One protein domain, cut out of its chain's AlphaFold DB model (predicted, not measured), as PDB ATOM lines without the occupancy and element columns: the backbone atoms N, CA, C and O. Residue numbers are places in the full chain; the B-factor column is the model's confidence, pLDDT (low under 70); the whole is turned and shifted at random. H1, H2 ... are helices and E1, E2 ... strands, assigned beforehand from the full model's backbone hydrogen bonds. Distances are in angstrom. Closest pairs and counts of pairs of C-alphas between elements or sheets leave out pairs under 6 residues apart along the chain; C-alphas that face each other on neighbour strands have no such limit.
ATOM      1  N   ALA A  13     204.844 147.230  24.658       88.00
ATOM      2  CA  ALA A  13     204.019 147.461  25.827       88.00
ATOM      3  C   ALA A  13     204.477 148.750  26.509       88.00
ATOM      4  O   ALA A  13     205.655 149.119  26.437       88.00
ATOM      5  N   ASP A  14     203.536 149.411  27.170       88.25
ATOM      6  CA  ASP A  14     203.821 150.595  27.960       88.25
ATOM      7  C   ASP A  14     204.408 150.207  29.314       88.25
ATOM      8  O   ASP A  14     204.142 149.125  29.843       88.25
ATOM      9  N   GLU A  15     205.197 151.114  29.885       86.12
ATOM     10  CA  GLU A  15     205.647 151.013  31.274       86.12
ATOM     11  C   GLU A  15     206.455 149.744  31.624       86.12
ATOM     12  O   GLU A  15     206.452 149.282  32.768       86.12
ATOM     13  N   VAL A  16     207.202 149.196  30.666       88.88
ATOM     14  CA  VAL A  16     208.017 147.993  30.864       88.88
ATOM     15  C   VAL A  16     209.262 148.337  31.675       88.88
ATOM     16  O   VAL A  16     210.041 149.199  31.273       88.88
ATOM     17  N   TYR A  17     209.477 147.636  32.790       89.69
ATOM     18  CA  TYR A  17     210.750 147.669  33.513       89.69
ATOM     19  C   TYR A  17     211.795 146.850  32.762       89.69
ATOM     20  O   TYR A  17     211.573 145.674  32.468       89.69
ATOM     21  N   PHE A  18     212.933 147.468  32.460       91.38
ATOM     22  CA  PHE A  18     213.962 146.840  31.645       91.38
ATOM     23  C   PHE A  18     214.818 145.897  32.485       91.38
ATOM     24  O   PHE A  18     215.438 146.309  33.468       91.38
ATOM     25  N   GLN A  19     214.862 144.623  32.094       86.19
ATOM     26  CA  GLN A  19     215.766 143.659  32.716       86.19
ATOM     27  C   GLN A  19     217.204 143.981  32.303       86.19
ATOM     28  O   GLN A  19     217.475 144.177  31.122       86.19
ATOM     29  N   GLN A  20     218.141 144.014  33.256       83.31
ATOM     30  CA  GLN A  20     219.532 144.390  32.956       83.31
ATOM     31  C   GLN A  20     220.216 143.451  31.946       83.31
ATOM     32  O   GLN A  20     221.032 143.899  31.135       83.31
ATOM     33  N   SER A  21     219.847 142.165  31.938       82.56
ATOM     34  CA  SER A  21     220.332 141.195  30.946       82.56
ATOM     35  C   SER A  21     219.957 141.586  29.515       82.56
ATOM     36  O   SER A  21     220.752 141.390  28.599       82.56
ATOM     37  N   ASP A  22     218.786 142.202  29.348       87.19
ATOM     38  CA  ASP A  22     218.161 142.486  28.057       87.19
ATOM     39  C   ASP A  22     218.285 143.964  27.656       87.19
ATOM     40  O   ASP A  22     217.846 144.342  26.569       87.19
ATOM     41  N   LEU A  23     218.846 144.793  28.544       90.81
ATOM     42  CA  LEU A  23     219.102 146.219  28.363       90.81
ATOM     43  C   LEU A  23     220.448 146.440  27.687       90.81
ATOM     44  O   LEU A  23     221.456 145.965  28.188       90.81
ATOM     45  N   GLU A  24     220.498 147.230  26.630       91.69
ATOM     46  CA  GLU A  24     221.734 147.515  25.913       91.69
ATOM     47  C   GLU A  24     221.707 148.961  25.414       91.69
ATOM     48  O   GLU A  24     220.681 149.429  24.937       91.69
ATOM     49  N   ILE A  25     222.802 149.698  25.548       93.38
ATOM     50  CA  ILE A  25     222.894 151.106  25.152       93.38
ATOM     51  C   ILE A  25     223.906 151.197  24.017       93.38
ATOM     52  O   ILE A  25     225.082 150.881  24.190       93.38
ATOM     53  N   VAL A  26     223.459 151.631  22.846       93.19
ATOM     54  CA  VAL A  26     224.308 151.758  21.656       93.19
ATOM     55  C   VAL A  26     224.564 153.223  21.333       93.19
ATOM     56  O   VAL A  26     223.723 154.079  21.608       93.19
ATOM     57  N   ALA A  27     225.740 153.515  20.788       91.38
ATOM     58  CA  ALA A  27     226.109 154.842  20.316       91.38
ATOM     59  C   ALA A  27     225.449 155.106  18.961       91.38
ATOM     60  O   ALA A  27     225.499 154.246  18.085       91.38
ATOM     61  N   GLY A  28     224.861 156.287  18.791       90.19
ATOM     62  CA  GLY A  28     224.056 156.648  17.628       90.19
ATOM     63  C   GLY A  28     222.555 156.659  17.923       90.19
ATOM     64  O   GLY A  28     222.069 155.953  18.812       90.19
ATOM     65  N   ARG A  29     221.801 157.439  17.143       89.81
ATOM     66  CA  ARG A  29     220.328 157.459  17.135       89.81
ATOM     67  C   ARG A  29     219.762 156.502  16.086       89.81
ATOM     68  O   ARG A  29     219.785 156.786  14.890       89.81
ATOM     69  N   TYR A  30     219.175 155.406  16.548       90.12
ATOM     70  CA  TYR A  30     218.530 154.398  15.715       90.12
ATOM     71  C   TYR A  30     217.022 154.375  15.944       90.12
ATOM     72  O   TYR A  30     216.518 154.704  17.015       90.12
ATOM     73  N   VAL A  31     216.291 153.953  14.914       88.88
ATOM     74  CA  VAL A  31     214.834 153.801  14.955       88.88
ATOM     75  C   VAL A  31     214.454 152.489  14.291       88.88
ATOM     76  O   VAL A  31     214.948 152.176  13.210       88.88
ATOM     77  N   ASP A  32     213.539 151.751  14.919       83.31
ATOM     78  CA  ASP A  32     213.079 150.433  14.451       83.31
ATOM     79  C   ASP A  32     212.277 150.496  13.130       83.31
ATOM     80  O   ASP A  32     211.892 149.465  12.584       83.31
ATOM     81  N   THR A  33     211.987 151.696  12.620       85.88
ATOM     82  CA  THR A  33     211.240 151.923  11.372       85.88
ATOM     83  C   THR A  33     212.135 152.086  10.146       85.88
ATOM     84  O   THR A  33     211.643 151.942   9.028       85.88
ATOM     85  N   ASN A  34     213.427 152.380  10.329       91.00
ATOM     86  CA  ASN A  34     214.374 152.528   9.228       91.00
ATOM     87  C   ASN A  34     215.068 151.175   8.952       91.00
ATOM     88  O   ASN A  34     215.753 150.671   9.847       91.00
ATOM     89  N   PRO A  35     214.940 150.593   7.741       89.69
ATOM     90  CA  PRO A  35     215.587 149.329   7.383       89.69
ATOM     91  C   PRO A  35     217.102 149.304   7.622       89.69
ATOM     92  O   PRO A  35     217.612 148.304   8.128       89.69
ATOM     93  N   ASP A  36     217.802 150.404   7.339       89.00
ATOM     94  CA  ASP A  36     219.258 150.488   7.510       89.00
ATOM     95  C   ASP A  36     219.631 150.438   8.996       89.00
ATOM     96  O   ASP A  36     220.520 149.696   9.411       89.00
ATOM     97  N   HIS A  37     218.880 151.160   9.835       90.81
ATOM     98  CA  HIS A  37     219.064 151.134  11.287       90.81
ATOM     99  C   HIS A  37     218.804 149.735  11.849       90.81
ATOM    100  O   HIS A  37     219.575 149.244  12.668       90.81
ATOM    101  N   VAL A  38     217.747 149.068  11.382       88.25
ATOM    102  CA  VAL A  38     217.427 147.694  11.784       88.25
ATOM    103  C   VAL A  38     218.546 146.730  11.388       88.25
ATOM    104  O   VAL A  38     218.888 145.845  12.172       88.25
ATOM    105  N   GLN A  39     219.148 146.894  10.209       87.75
ATOM    106  CA  GLN A  39     220.283 146.076   9.784       87.75
ATOM    107  C   GLN A  39     221.506 146.294  10.685       87.75
ATOM    108  O   GLN A  39     222.076 145.315  11.166       87.75
ATOM    109  N   MET A  40     221.861 147.549  10.977       86.75
ATOM    110  CA  MET A  40     222.992 147.891  11.852       86.75
ATOM    111  C   MET A  40     222.795 147.392  13.290       86.75
ATOM    112  O   MET A  40     223.724 146.867  13.910       86.75
ATOM    113  N   LEU A  41     221.577 147.516  13.824       88.19
ATOM    114  CA  LEU A  41     221.225 146.999  15.145       88.19
ATOM    115  C   LEU A  41     221.248 145.466  15.178       88.19
ATOM    116  O   LEU A  41     221.740 144.882  16.139       88.19
ATOM    117  N   ASN A  42     220.762 144.790  14.135       86.50
ATOM    118  CA  ASN A  42     220.826 143.329  14.059       86.50
ATOM    119  C   ASN A  42     222.267 142.820  13.966       86.50
ATOM    120  O   ASN A  42     222.606 141.869  14.667       86.50
ATOM    121  N   ALA A  43     223.113 143.460  13.153       86.25
ATOM    122  CA  ALA A  43     224.537 143.135  13.083       86.25
ATOM    123  C   ALA A  43     225.186 143.241  14.474       86.25
ATOM    124  O   ALA A  43     225.854 142.306  14.917       86.25
ATOM    125  N   TYR A  44     224.871 144.306  15.221       86.62
ATOM    126  CA  TYR A  44     225.341 144.481  16.596       86.62
ATOM    127  C   TYR A  44     224.892 143.352  17.528       86.62
ATOM    128  O   TYR A  44     225.709 142.747  18.221       86.62
ATOM    129  N   LEU A  45     223.601 143.013  17.513       84.31
ATOM    130  CA  LEU A  45     223.029 141.988  18.390       84.31
ATOM    131  C   LEU A  45     223.538 140.569  18.099       84.31
ATOM    132  O   LEU A  45     223.519 139.721  18.992       84.31
ATOM    133  N   VAL A  46     223.960 140.296  16.862       84.44
ATOM    134  CA  VAL A  46     224.531 139.004  16.442       84.44
ATOM    135  C   VAL A  46     226.059 138.973  16.617       84.44
ATOM    136  O   VAL A  46     226.662 137.903  16.567       84.44
ATOM    137  N   GLY A  47     226.684 140.117  16.909       78.62
ATOM    138  CA  GLY A  47     228.128 140.240  17.113       78.62
ATOM    139  C   GLY A  47     228.937 140.369  15.819       78.62
ATOM    140  O   GLY A  47     230.144 140.128  15.837       78.62
ATOM    141  N   ASP A  48     228.293 140.743  14.713       77.75
ATOM    142  CA  ASP A  48     228.946 141.050  13.440       77.75
ATOM    143  C   ASP A  48     229.562 142.454  13.507       77.75
ATOM    144  O   ASP A  48     228.849 143.449  13.583       77.75
ATOM    145  N   ARG A  49     230.894 142.544  13.535       67.12
ATOM    146  CA  ARG A  49     231.613 143.794  13.840       67.12
ATOM    147  C   ARG A  49     231.812 144.717  12.644       67.12
ATOM    148  O   ARG A  49     232.149 145.876  12.863       67.12
ATOM    149  N   ASP A  50     231.603 144.240  11.421       63.09
ATOM    150  CA  ASP A  50     231.990 144.999  10.228       63.09
ATOM    151  C   ASP A  50     230.946 146.063   9.842       63.09
ATOM    152  O   ASP A  50     231.293 147.051   9.201       63.09
ATOM    153  N   ASN A  51     229.682 145.906  10.271       62.59
ATOM    154  CA  ASN A  51     228.570 146.824   9.957       62.59
ATOM    155  C   ASN A  51     227.617 147.093  11.144       62.59
ATOM    156  O   ASN A  51     226.471 147.506  10.956       62.59
ATOM    157  N   ALA A  52     228.057 146.824  12.373       73.50
ATOM    158  CA  ALA A  52     227.234 146.979  13.568       73.50
ATOM    159  C   ALA A  52     227.188 148.411  14.109       73.50
ATOM    160  O   ALA A  52     228.159 149.163  14.032       73.50
ATOM    161  N   ALA A  53     226.073 148.742  14.766       78.62
ATOM    162  CA  ALA A  53     226.066 149.793  15.782       78.62
ATOM    163  C   ALA A  53     227.161 149.524  16.837       78.62
ATOM    164  O   ALA A  53     227.507 148.374  17.098       78.62
ATOM    165  N   ALA A  54     227.719 150.563  17.455       85.56
ATOM    166  CA  ALA A  54     228.742 150.392  18.487       85.56
ATOM    167  C   ALA A  54     228.121 150.410  19.888       85.56
ATOM    168  O   ALA A  54     227.197 151.178  20.156       85.56
ATOM    169  N   ALA A  55     228.665 149.611  20.809       88.94
ATOM    170  CA  ALA A  55     228.312 149.704  22.223       88.94
ATOM    171  C   ALA A  55     228.660 151.104  22.751       88.94
ATOM    172  O   ALA A  55     229.793 151.566  22.585       88.94
ATOM    173  N   PHE A  56     227.719 151.784  23.405       91.81
ATOM    174  CA  PHE A  56     228.003 153.093  23.986       91.81
ATOM    175  C   PHE A  56     228.917 152.931  25.205       91.81
ATOM    176  O   PHE A  56     228.688 152.083  26.068       91.81
ATOM    177  N   THR A  57     229.965 153.746  25.288       91.94
ATOM    178  CA  THR A  57     230.810 153.867  26.482       91.94
ATOM    179  C   THR A  57     231.063 155.341  26.733       91.94
ATOM    180  O   THR A  57     231.601 156.031  25.870       91.94
ATOM    181  N   GLY A  58     230.659 155.830  27.900       91.25
ATOM    182  CA  GLY A  58     230.733 157.247  28.219       91.25
ATOM    183  C   GLY A  58     229.824 157.648  29.371       91.25
ATOM    184  O   GLY A  58     229.108 156.832  29.949       91.25
ATOM    185  N   GLU A  59     229.873 158.927  29.709       91.75
ATOM    186  CA  GLU A  59     229.031 159.525  30.738       91.75
ATOM    187  C   GLU A  59     227.710 159.997  30.118       91.75
ATOM    188  O   GLU A  59     227.710 160.716  29.120       91.75
ATOM    189  N   VAL A  60     226.586 159.592  30.710       92.56
ATOM    190  CA  VAL A  60     225.248 160.017  30.287       92.56
ATOM    191  C   VAL A  60     224.696 160.980  31.325       92.56
ATOM    192  O   VAL A  60     224.545 160.630  32.499       92.56
ATOM    193  N   GLU A  61     224.382 162.201  30.894       93.81
ATOM    194  CA  GLU A  61     223.679 163.173  31.727       93.81
ATOM    195  C   GLU A  61     222.171 162.916  31.666       93.81
ATOM    196  O   GLU A  61     221.591 162.719  30.600       93.81
ATOM    197  N   VAL A  62     221.526 162.919  32.829       93.81
ATOM    198  CA  VAL A  62     220.100 162.654  33.000       93.81
ATOM    199  C   VAL A  62     219.494 163.759  33.856       93.81
ATOM    200  O   VAL A  62     220.042 164.144  34.890       93.81
ATOM    201  N   ARG A  63     218.334 164.276  33.451       92.94
ATOM    202  CA  ARG A  63     217.566 165.271  34.205       92.94
ATOM    203  C   ARG A  63     216.141 164.776  34.382       92.94
ATOM    204  O   ARG A  63     215.431 164.574  33.401       92.94
ATOM    205  N   LYS A  64     215.713 164.601  35.638       90.62
ATOM    206  CA  LYS A  64     214.380 164.075  35.995       90.62
ATOM    207  C   LYS A  64     214.057 162.743  35.296       90.62
ATOM    208  O   LYS A  64     212.941 162.528  34.840       90.62
ATOM    209  N   GLY A  65     215.056 161.873  35.188       89.50
ATOM    210  CA  GLY A  65     214.974 160.560  34.554       89.50
ATOM    211  C   GLY A  65     215.081 160.559  33.028       89.50
ATOM    212  O   GLY A  65     215.207 159.487  32.451       89.50
ATOM    213  N   LEU A  66     215.096 161.715  32.364       91.81
ATOM    214  CA  LEU A  66     215.264 161.803  30.913       91.81
ATOM    215  C   LEU A  66     216.721 162.077  30.557       91.81
ATOM    216  O   LEU A  66     217.377 162.888  31.213       91.81
ATOM    217  N   VAL A  67     217.219 161.430  29.505       90.12
ATOM    218  CA  VAL A  67     218.547 161.725  28.956       90.12
ATOM    219  C   VAL A  67     218.585 163.197  28.538       90.12
ATOM    220  O   VAL A  67     217.719 163.667  27.802       90.12
ATOM    221  N   ALA A  68     219.549 163.941  29.070       84.50
ATOM    222  CA  ALA A  68     219.683 165.370  28.852       84.50
ATOM    223  C   ALA A  68     220.688 165.670  27.729       84.50
ATOM    224  O   ALA A  68     221.724 165.018  27.618       84.50
ATOM    225  N   GLY A  69     220.398 166.709  26.942       76.94
ATOM    226  CA  GLY A  69     221.248 167.160  25.837       76.94
ATOM    227  C   GLY A  69     221.101 166.324  24.562       76.94
ATOM    228  O   GLY A  69     220.206 165.492  24.444       76.94
ATOM    229  N   ASP A  70     222.002 166.549  23.603       70.62
ATOM    230  CA  ASP A  70     222.082 165.790  22.349       70.62
ATOM    231  C   ASP A  70     222.958 164.542  22.494       70.62
ATOM    232  O   ASP A  70     223.842 164.278  21.681       70.62
ATOM    233  N   ALA A  71     222.728 163.760  23.551       76.06
ATOM    234  CA  ALA A  71     223.390 162.471  23.676       76.06
ATOM    235  C   ALA A  71     223.032 161.607  22.455       76.06
ATOM    236  O   ALA A  71     221.858 161.322  22.192       76.06
ATOM    237  N   ASP A  72     224.050 161.237  21.683       88.25
ATOM    238  CA  ASP A  72     223.906 160.390  20.504       88.25
ATOM    239  C   ASP A  72     223.939 158.925  20.944       88.25
ATOM    240  O   ASP A  72     224.952 158.231  20.845       88.25
ATOM    241  N   LEU A  73     222.836 158.492  21.553       92.50
ATOM    242  CA  LEU A  73     222.659 157.134  22.048       92.50
ATOM    243  C   LEU A  73     221.253 156.616  21.763       92.50
ATOM    244  O   LEU A  73     220.295 157.383  21.648       92.50
ATOM    245  N   THR A  74     221.134 155.295  21.728       93.38
ATOM    246  CA  THR A  74     219.863 154.580  21.659       93.38
ATOM    247  C   THR A  74     219.832 153.508  22.732       93.38
ATOM    248  O   THR A  74     220.769 152.726  22.879       93.38
ATOM    249  N   ILE A  75     218.735 153.461  23.483       93.94
ATOM    250  CA  ILE A  75     218.500 152.421  24.481       93.94
ATOM    251  C   ILE A  75     217.728 151.298  23.800       93.94
ATOM    252  O   ILE A  75     216.660 151.514  23.234       93.94
ATOM    253  N   LEU A  76     218.271 150.093  23.854       93.12
ATOM    254  CA  LEU A  76     217.638 148.866  23.407       93.12
ATOM    255  C   LEU A  76     217.183 148.080  24.632       93.12
ATOM    256  O   LEU A  76     217.905 147.953  25.619       93.12
ATOM    257  N   HIS A  77     215.994 147.505  24.550       93.31
ATOM    258  CA  HIS A  77     215.524 146.526  25.517       93.31
ATOM    259  C   HIS A  77     214.825 145.387  24.781       93.31
ATOM    260  O   HIS A  77     214.079 145.624  23.828       93.31
ATOM    261  N   ALA A  78     215.097 144.147  25.194       88.81
ATOM    262  CA  ALA A  78     214.547 142.950  24.558       88.81
ATOM    263  C   ALA A  78     214.786 142.919  23.032       88.81
ATOM    264  O   ALA A  78     213.915 142.505  22.262       88.81
ATOM    265  N   ARG A  79     215.975 143.370  22.597       87.94
ATOM    266  CA  ARG A  79     216.384 143.457  21.179       87.94
ATOM    267  C   ARG A  79     215.499 144.371  20.311       87.94
ATOM    268  O   ARG A  79     215.350 144.132  19.118       87.94
ATOM    269  N   SER A  80     214.896 145.404  20.896       90.31
ATOM    270  CA  SER A  80     214.127 146.441  20.194       90.31
ATOM    271  C   SER A  80     214.488 147.812  20.754       90.31
ATOM    272  O   SER A  80     214.820 147.918  21.937       90.31
ATOM    273  N   VAL A  81     214.412 148.861  19.929       93.12
ATOM    274  CA  VAL A  81     214.593 150.239  20.397       93.12
ATOM    275  C   VAL A  81     213.530 150.566  21.442       93.12
ATOM    276  O   VAL A  81     212.332 150.401  21.216       93.12
ATOM    277  N   ALA A  82     213.968 151.009  22.609       93.38
ATOM    278  CA  ALA A  82     213.093 151.478  23.663       93.38
ATOM    279  C   ALA A  82     212.700 152.941  23.417       93.38
ATOM    280  O   ALA A  82     213.515 153.763  23.005       93.38
ATOM    281  N   GLU A  83     211.440 153.261  23.683       92.62
ATOM    282  CA  GLU A  83     210.862 154.596  23.531       92.62
ATOM    283  C   GLU A  83     210.437 155.131  24.904       92.62
ATOM    284  O   GLU A  83     210.160 154.350  25.816       92.62
ATOM    285  N   ASP A  84     210.387 156.456  25.059       92.31
ATOM    286  CA  ASP A  84     209.934 157.137  26.285       92.31
ATOM    287  C   ASP A  84     210.587 156.593  27.567       92.31
ATOM    288  O   ASP A  84     209.931 156.321  28.575       92.31
ATOM    289  N   VAL A  85     211.902 156.376  27.499       93.44
ATOM    290  CA  VAL A  85     212.666 155.769  28.589       93.44
ATOM    291  C   VAL A  85     212.895 156.775  29.709       93.44
ATOM    292  O   VAL A  85     213.438 157.857  29.497       93.44
ATOM    293  N   VAL A  86     212.543 156.360  30.920       94.56
ATOM    294  CA  VAL A  86     212.818 157.054  32.172       94.56
ATOM    295  C   VAL A  86     213.819 156.232  32.979       94.56
ATOM    296  O   VAL A  86     213.635 155.033  33.203       94.56
ATOM    297  N   ILE A  87     214.895 156.885  33.407       94.62
ATOM    298  CA  ILE A  87     216.012 156.309  34.152       94.62
ATOM    299  C   ILE A  87     215.847 156.637  35.638       94.62
ATOM    300  O   ILE A  87     215.642 157.790  36.021       94.62
ATOM    301  N   TYR A  88     215.979 155.625  36.483       93.50
ATOM    302  CA  TYR A  88     215.816 155.699  37.928       93.50
ATOM    303  C   TYR A  88     217.092 155.254  38.638       93.50
ATOM    304  O   TYR A  88     217.838 154.408  38.139       93.50
ATOM    305  N   LYS A  89     217.316 155.790  39.841       91.50
ATOM    306  CA  LYS A  89     218.352 155.323  40.769       91.50
ATOM    307  C   LYS A  89     217.761 155.251  42.170       91.50
ATOM    308  O   LYS A  89     217.284 156.252  42.690       91.50
ATOM    309  N   GLY A  90     217.745 154.059  42.768       85.25
ATOM    310  CA  GLY A  90     217.147 153.862  44.098       85.25
ATOM    311  C   GLY A  90     215.632 154.118  44.160       85.25
ATOM    312  O   GLY A  90     215.126 154.490  45.211       85.25
ATOM    313  N   GLY A  91     214.918 153.942  43.043       85.31
ATOM    314  CA  GLY A  91     213.460 154.124  42.952       85.31
ATOM    315  C   GLY A  91     212.999 155.532  42.560       85.31
ATOM    316  O   GLY A  91     211.850 155.696  42.164       85.31
ATOM    317  N   GLU A  92     213.891 156.522  42.580       91.56
ATOM    318  CA  GLU A  92     213.597 157.911  42.204       91.56
ATOM    319  C   GLU A  92     214.125 158.229  40.791       91.56
ATOM    320  O   GLU A  92     215.171 157.690  40.401       91.56
ATOM    321  N   PRO A  93     213.451 159.096  40.005       93.38
ATOM    322  CA  PRO A  93     213.955 159.547  38.709       93.38
ATOM    323  C   PRO A  93     215.332 160.203  38.844       93.38
ATOM    324  O   PRO A  93     215.513 161.182  39.573       93.38
ATOM    325  N   LEU A  94     216.316 159.686  38.109       93.69
ATOM    326  CA  LEU A  94     217.699 160.134  38.229       93.69
ATOM    327  C   LEU A  94     217.847 161.583  37.743       93.69
ATOM    328  O   LEU A  94     217.428 161.941  36.645       93.69
ATOM    329  N   THR A  95     218.494 162.425  38.544       94.25
ATOM    330  CA  THR A  95     219.013 163.721  38.094       94.25
ATOM    331  C   THR A  95     220.490 163.778  38.437       94.25
ATOM    332  O   THR A  95     220.855 163.706  39.606       94.25
ATOM    333  N   GLY A  96     221.338 163.864  37.421       91.75
ATOM    334  CA  GLY A  96     222.781 163.762  37.566       91.75
ATOM    335  C   GLY A  96     223.386 163.029  36.385       91.75
ATOM    336  O   GLY A  96     222.865 163.082  35.274       91.75
ATOM    337  N   LYS A  97     224.495 162.341  36.623       92.25
ATOM    338  CA  LYS A  97     225.209 161.601  35.591       92.25
ATOM    339  C   LYS A  97     225.429 160.169  36.040       92.25
ATOM    340  O   LYS A  97     225.511 159.913  37.240       92.25
ATOM    341  N   PHE A  98     225.505 159.258  35.084       92.44
ATOM    342  CA  PHE A  98     225.930 157.887  35.333       92.44
ATOM    343  C   PHE A  98     226.830 157.421  34.196       92.44
ATOM    344  O   PHE A  98     226.716 157.889  33.060       92.44
ATOM    345  N   MET A  99     227.740 156.507  34.510       92.56
ATOM    346  CA  MET A  99     228.631 155.940  33.507       92.56
ATOM    347  C   MET A  99     227.976 154.747  32.807       92.56
ATOM    348  O   MET A  99     227.328 153.917  33.441       92.56
ATOM    349  N   VAL A 100     228.184 154.638  31.499       93.38
ATOM    350  CA  VAL A 100     227.873 153.457  30.689       93.38
ATOM    351  C   VAL A 100     229.188 152.866  30.203       93.38
ATOM    352  O   VAL A 100     230.057 153.595  29.722       93.38
ATOM    353  N   ILE A 101     229.343 151.552  30.333       90.38
ATOM    354  CA  ILE A 101     230.551 150.820  29.952       90.38
ATOM    355  C   ILE A 101     230.130 149.644  29.083       90.38
ATOM    356  O   ILE A 101     229.396 148.768  29.540       90.38
ATOM    357  N   GLY A 102     230.582 149.628  27.827       89.00
ATOM    358  CA  GLY A 102     230.289 148.537  26.896       89.00
ATOM    359  C   GLY A 102     228.790 148.283  26.721       89.00
ATOM    360  O   GLY A 102     228.372 147.135  26.733       89.00
ATOM    361  N   GLY A 103     227.991 149.350  26.635       89.56
ATOM    362  CA  GLY A 103     226.545 149.278  26.430       89.56
ATOM    363  C   GLY A 103     225.713 148.914  27.660       89.56
ATOM    364  O   GLY A 103     224.485 148.892  27.580       89.56
ATOM    365  N   LYS A 104     226.332 148.710  28.825       90.50
ATOM    366  CA  LYS A 104     225.628 148.466  30.092       90.50
ATOM    367  C   LYS A 104     225.844 149.623  31.073       90.50
ATOM    368  O   LYS A 104     226.905 150.252  31.045       90.50
ATOM    369  N   PRO A 105     224.884 149.919  31.968       90.88
ATOM    370  CA  PRO A 105     225.130 150.831  33.081       90.88
ATOM    371  C   PRO A 105     226.336 150.354  33.907       90.88
ATOM    372  O   PRO A 105     226.382 149.203  34.334       90.88
ATOM    373  N   GLY A 106     227.315 151.231  34.124       84.69
ATOM    374  CA  GLY A 106     228.544 150.938  34.869       84.69
ATOM    375  C   GLY A 106     228.373 150.960  36.391       84.69
ATOM    376  O   GLY A 106     229.311 150.655  37.123       84.69
ATOM    377  N   GLU A 107     227.185 151.317  36.876       84.44
ATOM    378  CA  GLU A 107     226.849 151.412  38.295       84.44
ATOM    379  C   GLU A 107     225.627 150.546  38.618       84.44
ATOM    380  O   GLU A 107     224.635 150.529  37.884       84.44
ATOM    381  N   SER A 108     225.665 149.868  39.767       81.25
ATOM    382  CA  SER A 108     224.513 149.136  40.296       81.25
ATOM    383  C   SER A 108     223.397 150.087  40.737       81.25
ATOM    384  O   SER A 108     223.657 151.185  41.232       81.25
ATOM    385  N   GLY A 109     222.145 149.637  40.638       84.38
ATOM    386  CA  GLY A 109     220.980 150.394  41.109       84.38
ATOM    387  C   GLY A 109     220.406 151.391  40.100       84.38
ATOM    388  O   GLY A 109     219.454 152.091  40.440       84.38
ATOM    389  N   ILE A 110     220.947 151.434  38.876       89.75
ATOM    390  CA  ILE A 110     220.302 152.078  37.730       89.75
ATOM    391  C   ILE A 110     219.234 151.134  37.175       89.75
ATOM    392  O   ILE A 110     219.530 150.004  36.776       89.75
ATOM    393  N   SER A 111     217.993 151.606  37.135       91.25
ATOM    394  CA  SER A 111     216.886 150.920  36.471       91.25
ATOM    395  C   SER A 111     216.254 151.831  35.428       91.25
ATOM    396  O   SER A 111     216.344 153.054  35.499       91.25
ATOM    397  N   MET A 112     215.654 151.228  34.408       94.00
ATOM    398  CA  MET A 112     215.036 151.955  33.306       94.00
ATOM    399  C   MET A 112     213.632 151.415  33.076       94.00
ATOM    400  O   MET A 112     213.394 150.211  33.211       94.00
ATOM    401  N   LYS A 113     212.703 152.310  32.753       93.75
ATOM    402  CA  LYS A 113     211.312 151.985  32.443       93.75
ATOM    403  C   LYS A 113     210.899 152.751  31.197       93.75
ATOM    404  O   LYS A 113     211.207 153.932  31.095       93.75
ATOM    405  N   GLY A 114     210.192 152.120  30.272       93.19
ATOM    406  CA  GLY A 114     209.718 152.803  29.068       93.19
ATOM    407  C   GLY A 114     208.846 151.919  28.192       93.19
ATOM    408  O   GLY A 114     208.444 150.825  28.593       93.19
ATOM    409  N   ARG A 115     208.563 152.390  26.979       93.38
ATOM    410  CA  ARG A 115     207.859 151.614  25.960       93.38
ATOM    411  C   ARG A 115     208.844 150.690  25.253       93.38
ATOM    412  O   ARG A 115     209.783 151.135  24.597       93.38
ATOM    413  N   SER A 116     208.646 149.386  25.386       92.19
ATOM    414  CA  SER A 116     209.505 148.377  24.758       92.19
ATOM    415  C   SER A 116     208.742 147.074  24.535       92.19
ATOM    416  O   SER A 116     207.622 146.898  25.014       92.19
ATOM    417  N   ARG A 117     209.325 146.144  23.777       89.81
ATOM    418  CA  ARG A 117     208.750 144.811  23.592       89.81
ATOM    419  C   ARG A 117     208.845 144.002  24.881       89.81
ATOM    420  O   ARG A 117     209.813 144.095  25.635       89.81
ATOM    421  N   LEU A 118     207.832 143.171  25.104       88.12
ATOM    422  CA  LEU A 118     207.865 142.179  26.170       88.12
ATOM    423  C   LEU A 118     208.782 141.023  25.770       88.12
ATOM    424  O   LEU A 118     208.797 140.600  24.613       88.12
ATOM    425  N   HIS A 119     209.482 140.463  26.753       84.75
ATOM    426  CA  HIS A 119     210.335 139.293  26.577       84.75
ATOM    427  C   HIS A 119     209.957 138.168  27.549       84.75
ATOM    428  O   HIS A 119     209.225 138.376  28.523       84.75
ATOM    429  N   SER A 120     210.447 136.959  27.274       85.25
ATOM    430  CA  SER A 120     210.386 135.810  28.185       85.25
ATOM    431  C   SER A 120     208.973 135.502  28.726       85.25
ATOM    432  O   SER A 120     208.000 135.387  27.967       85.25
TER     433      SER A 120
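AT A GLANCE: This is residues 13 to 120 of the 246 residues of the protein "Sodium:alanine symporter family protein" of bacterium (UniProt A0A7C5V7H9). Six strands in three small antiparallel groupings, E7 with E5, E2 with E4 and E3 with E6, ring a common core like a loosely closed barrel, while E1 pairs with E7 at the edge of its sheet, outside that ring, and H1 is set out beyond the strands on another side. The 108 printed residues hold one named helix and seven named strands, in the order E1 E2 H1 E3 E4 E5 E6 E7. The class is mixed, helices and strands. The whole is compact, with a radius of gyration of the C-alphas of 13.1 A and spans of 37 by 28 by 22 A.

IN THESE COORDINATES: Find C-alpha 13 at (204.019, 147.461, 25.827), where E1 begins, residues 13 to 17. E2 follows at residues 23 to 27. Look for H1 from C-alpha 35 at (215.587, 149.329, 7.383) to residue 46, 16.4 A. Next come E3, residues 58 to 63, 16.5 A; E4, 73 to 77; E5, 83 to 89, 18.8 A; and E6, 96 to 101, 16.9 A. E7, 110 to 117, spans 19.7 A, bends by 73 degrees at residue 114 and ends at (208.750, 144.811, 23.592).

HOW THE PARTS SIT: Start at inner strand E7: N 16 of E1 and O 114 are 2.9 A apart, and N 86 of E5 and O 113 are 2.8 A apart, within hydrogen-bond range. Look next at E4: the closest C-alphas to E7, His 77 and Ser 116, are 6.3 A apart. E4 is antiparallel to E2, with N 76 and O 24 at 2.7 A. The closest C-alphas of E2 and E6, Ile 25 and Val 100, are 7.8 A apart. E6 is antiparallel to E3, with N 62 and O 96 at 2.8 A. The closest C-alphas of E3 and E5, Val 62 and Ile 87, are 7.6 A apart. H1, with every O i to N i+4 pair within hydrogen-bond range, is apart from E4 and E7, among others.

THE WHOLE: The C-alphas of Asp 50 and Glu 92, 39.1 A, are the two farthest apart. The printed part has no cut, and the link from H1 to E3 is long. Mean pLDDT of the printed part is 88.3; residues 49 to 51 are under 70.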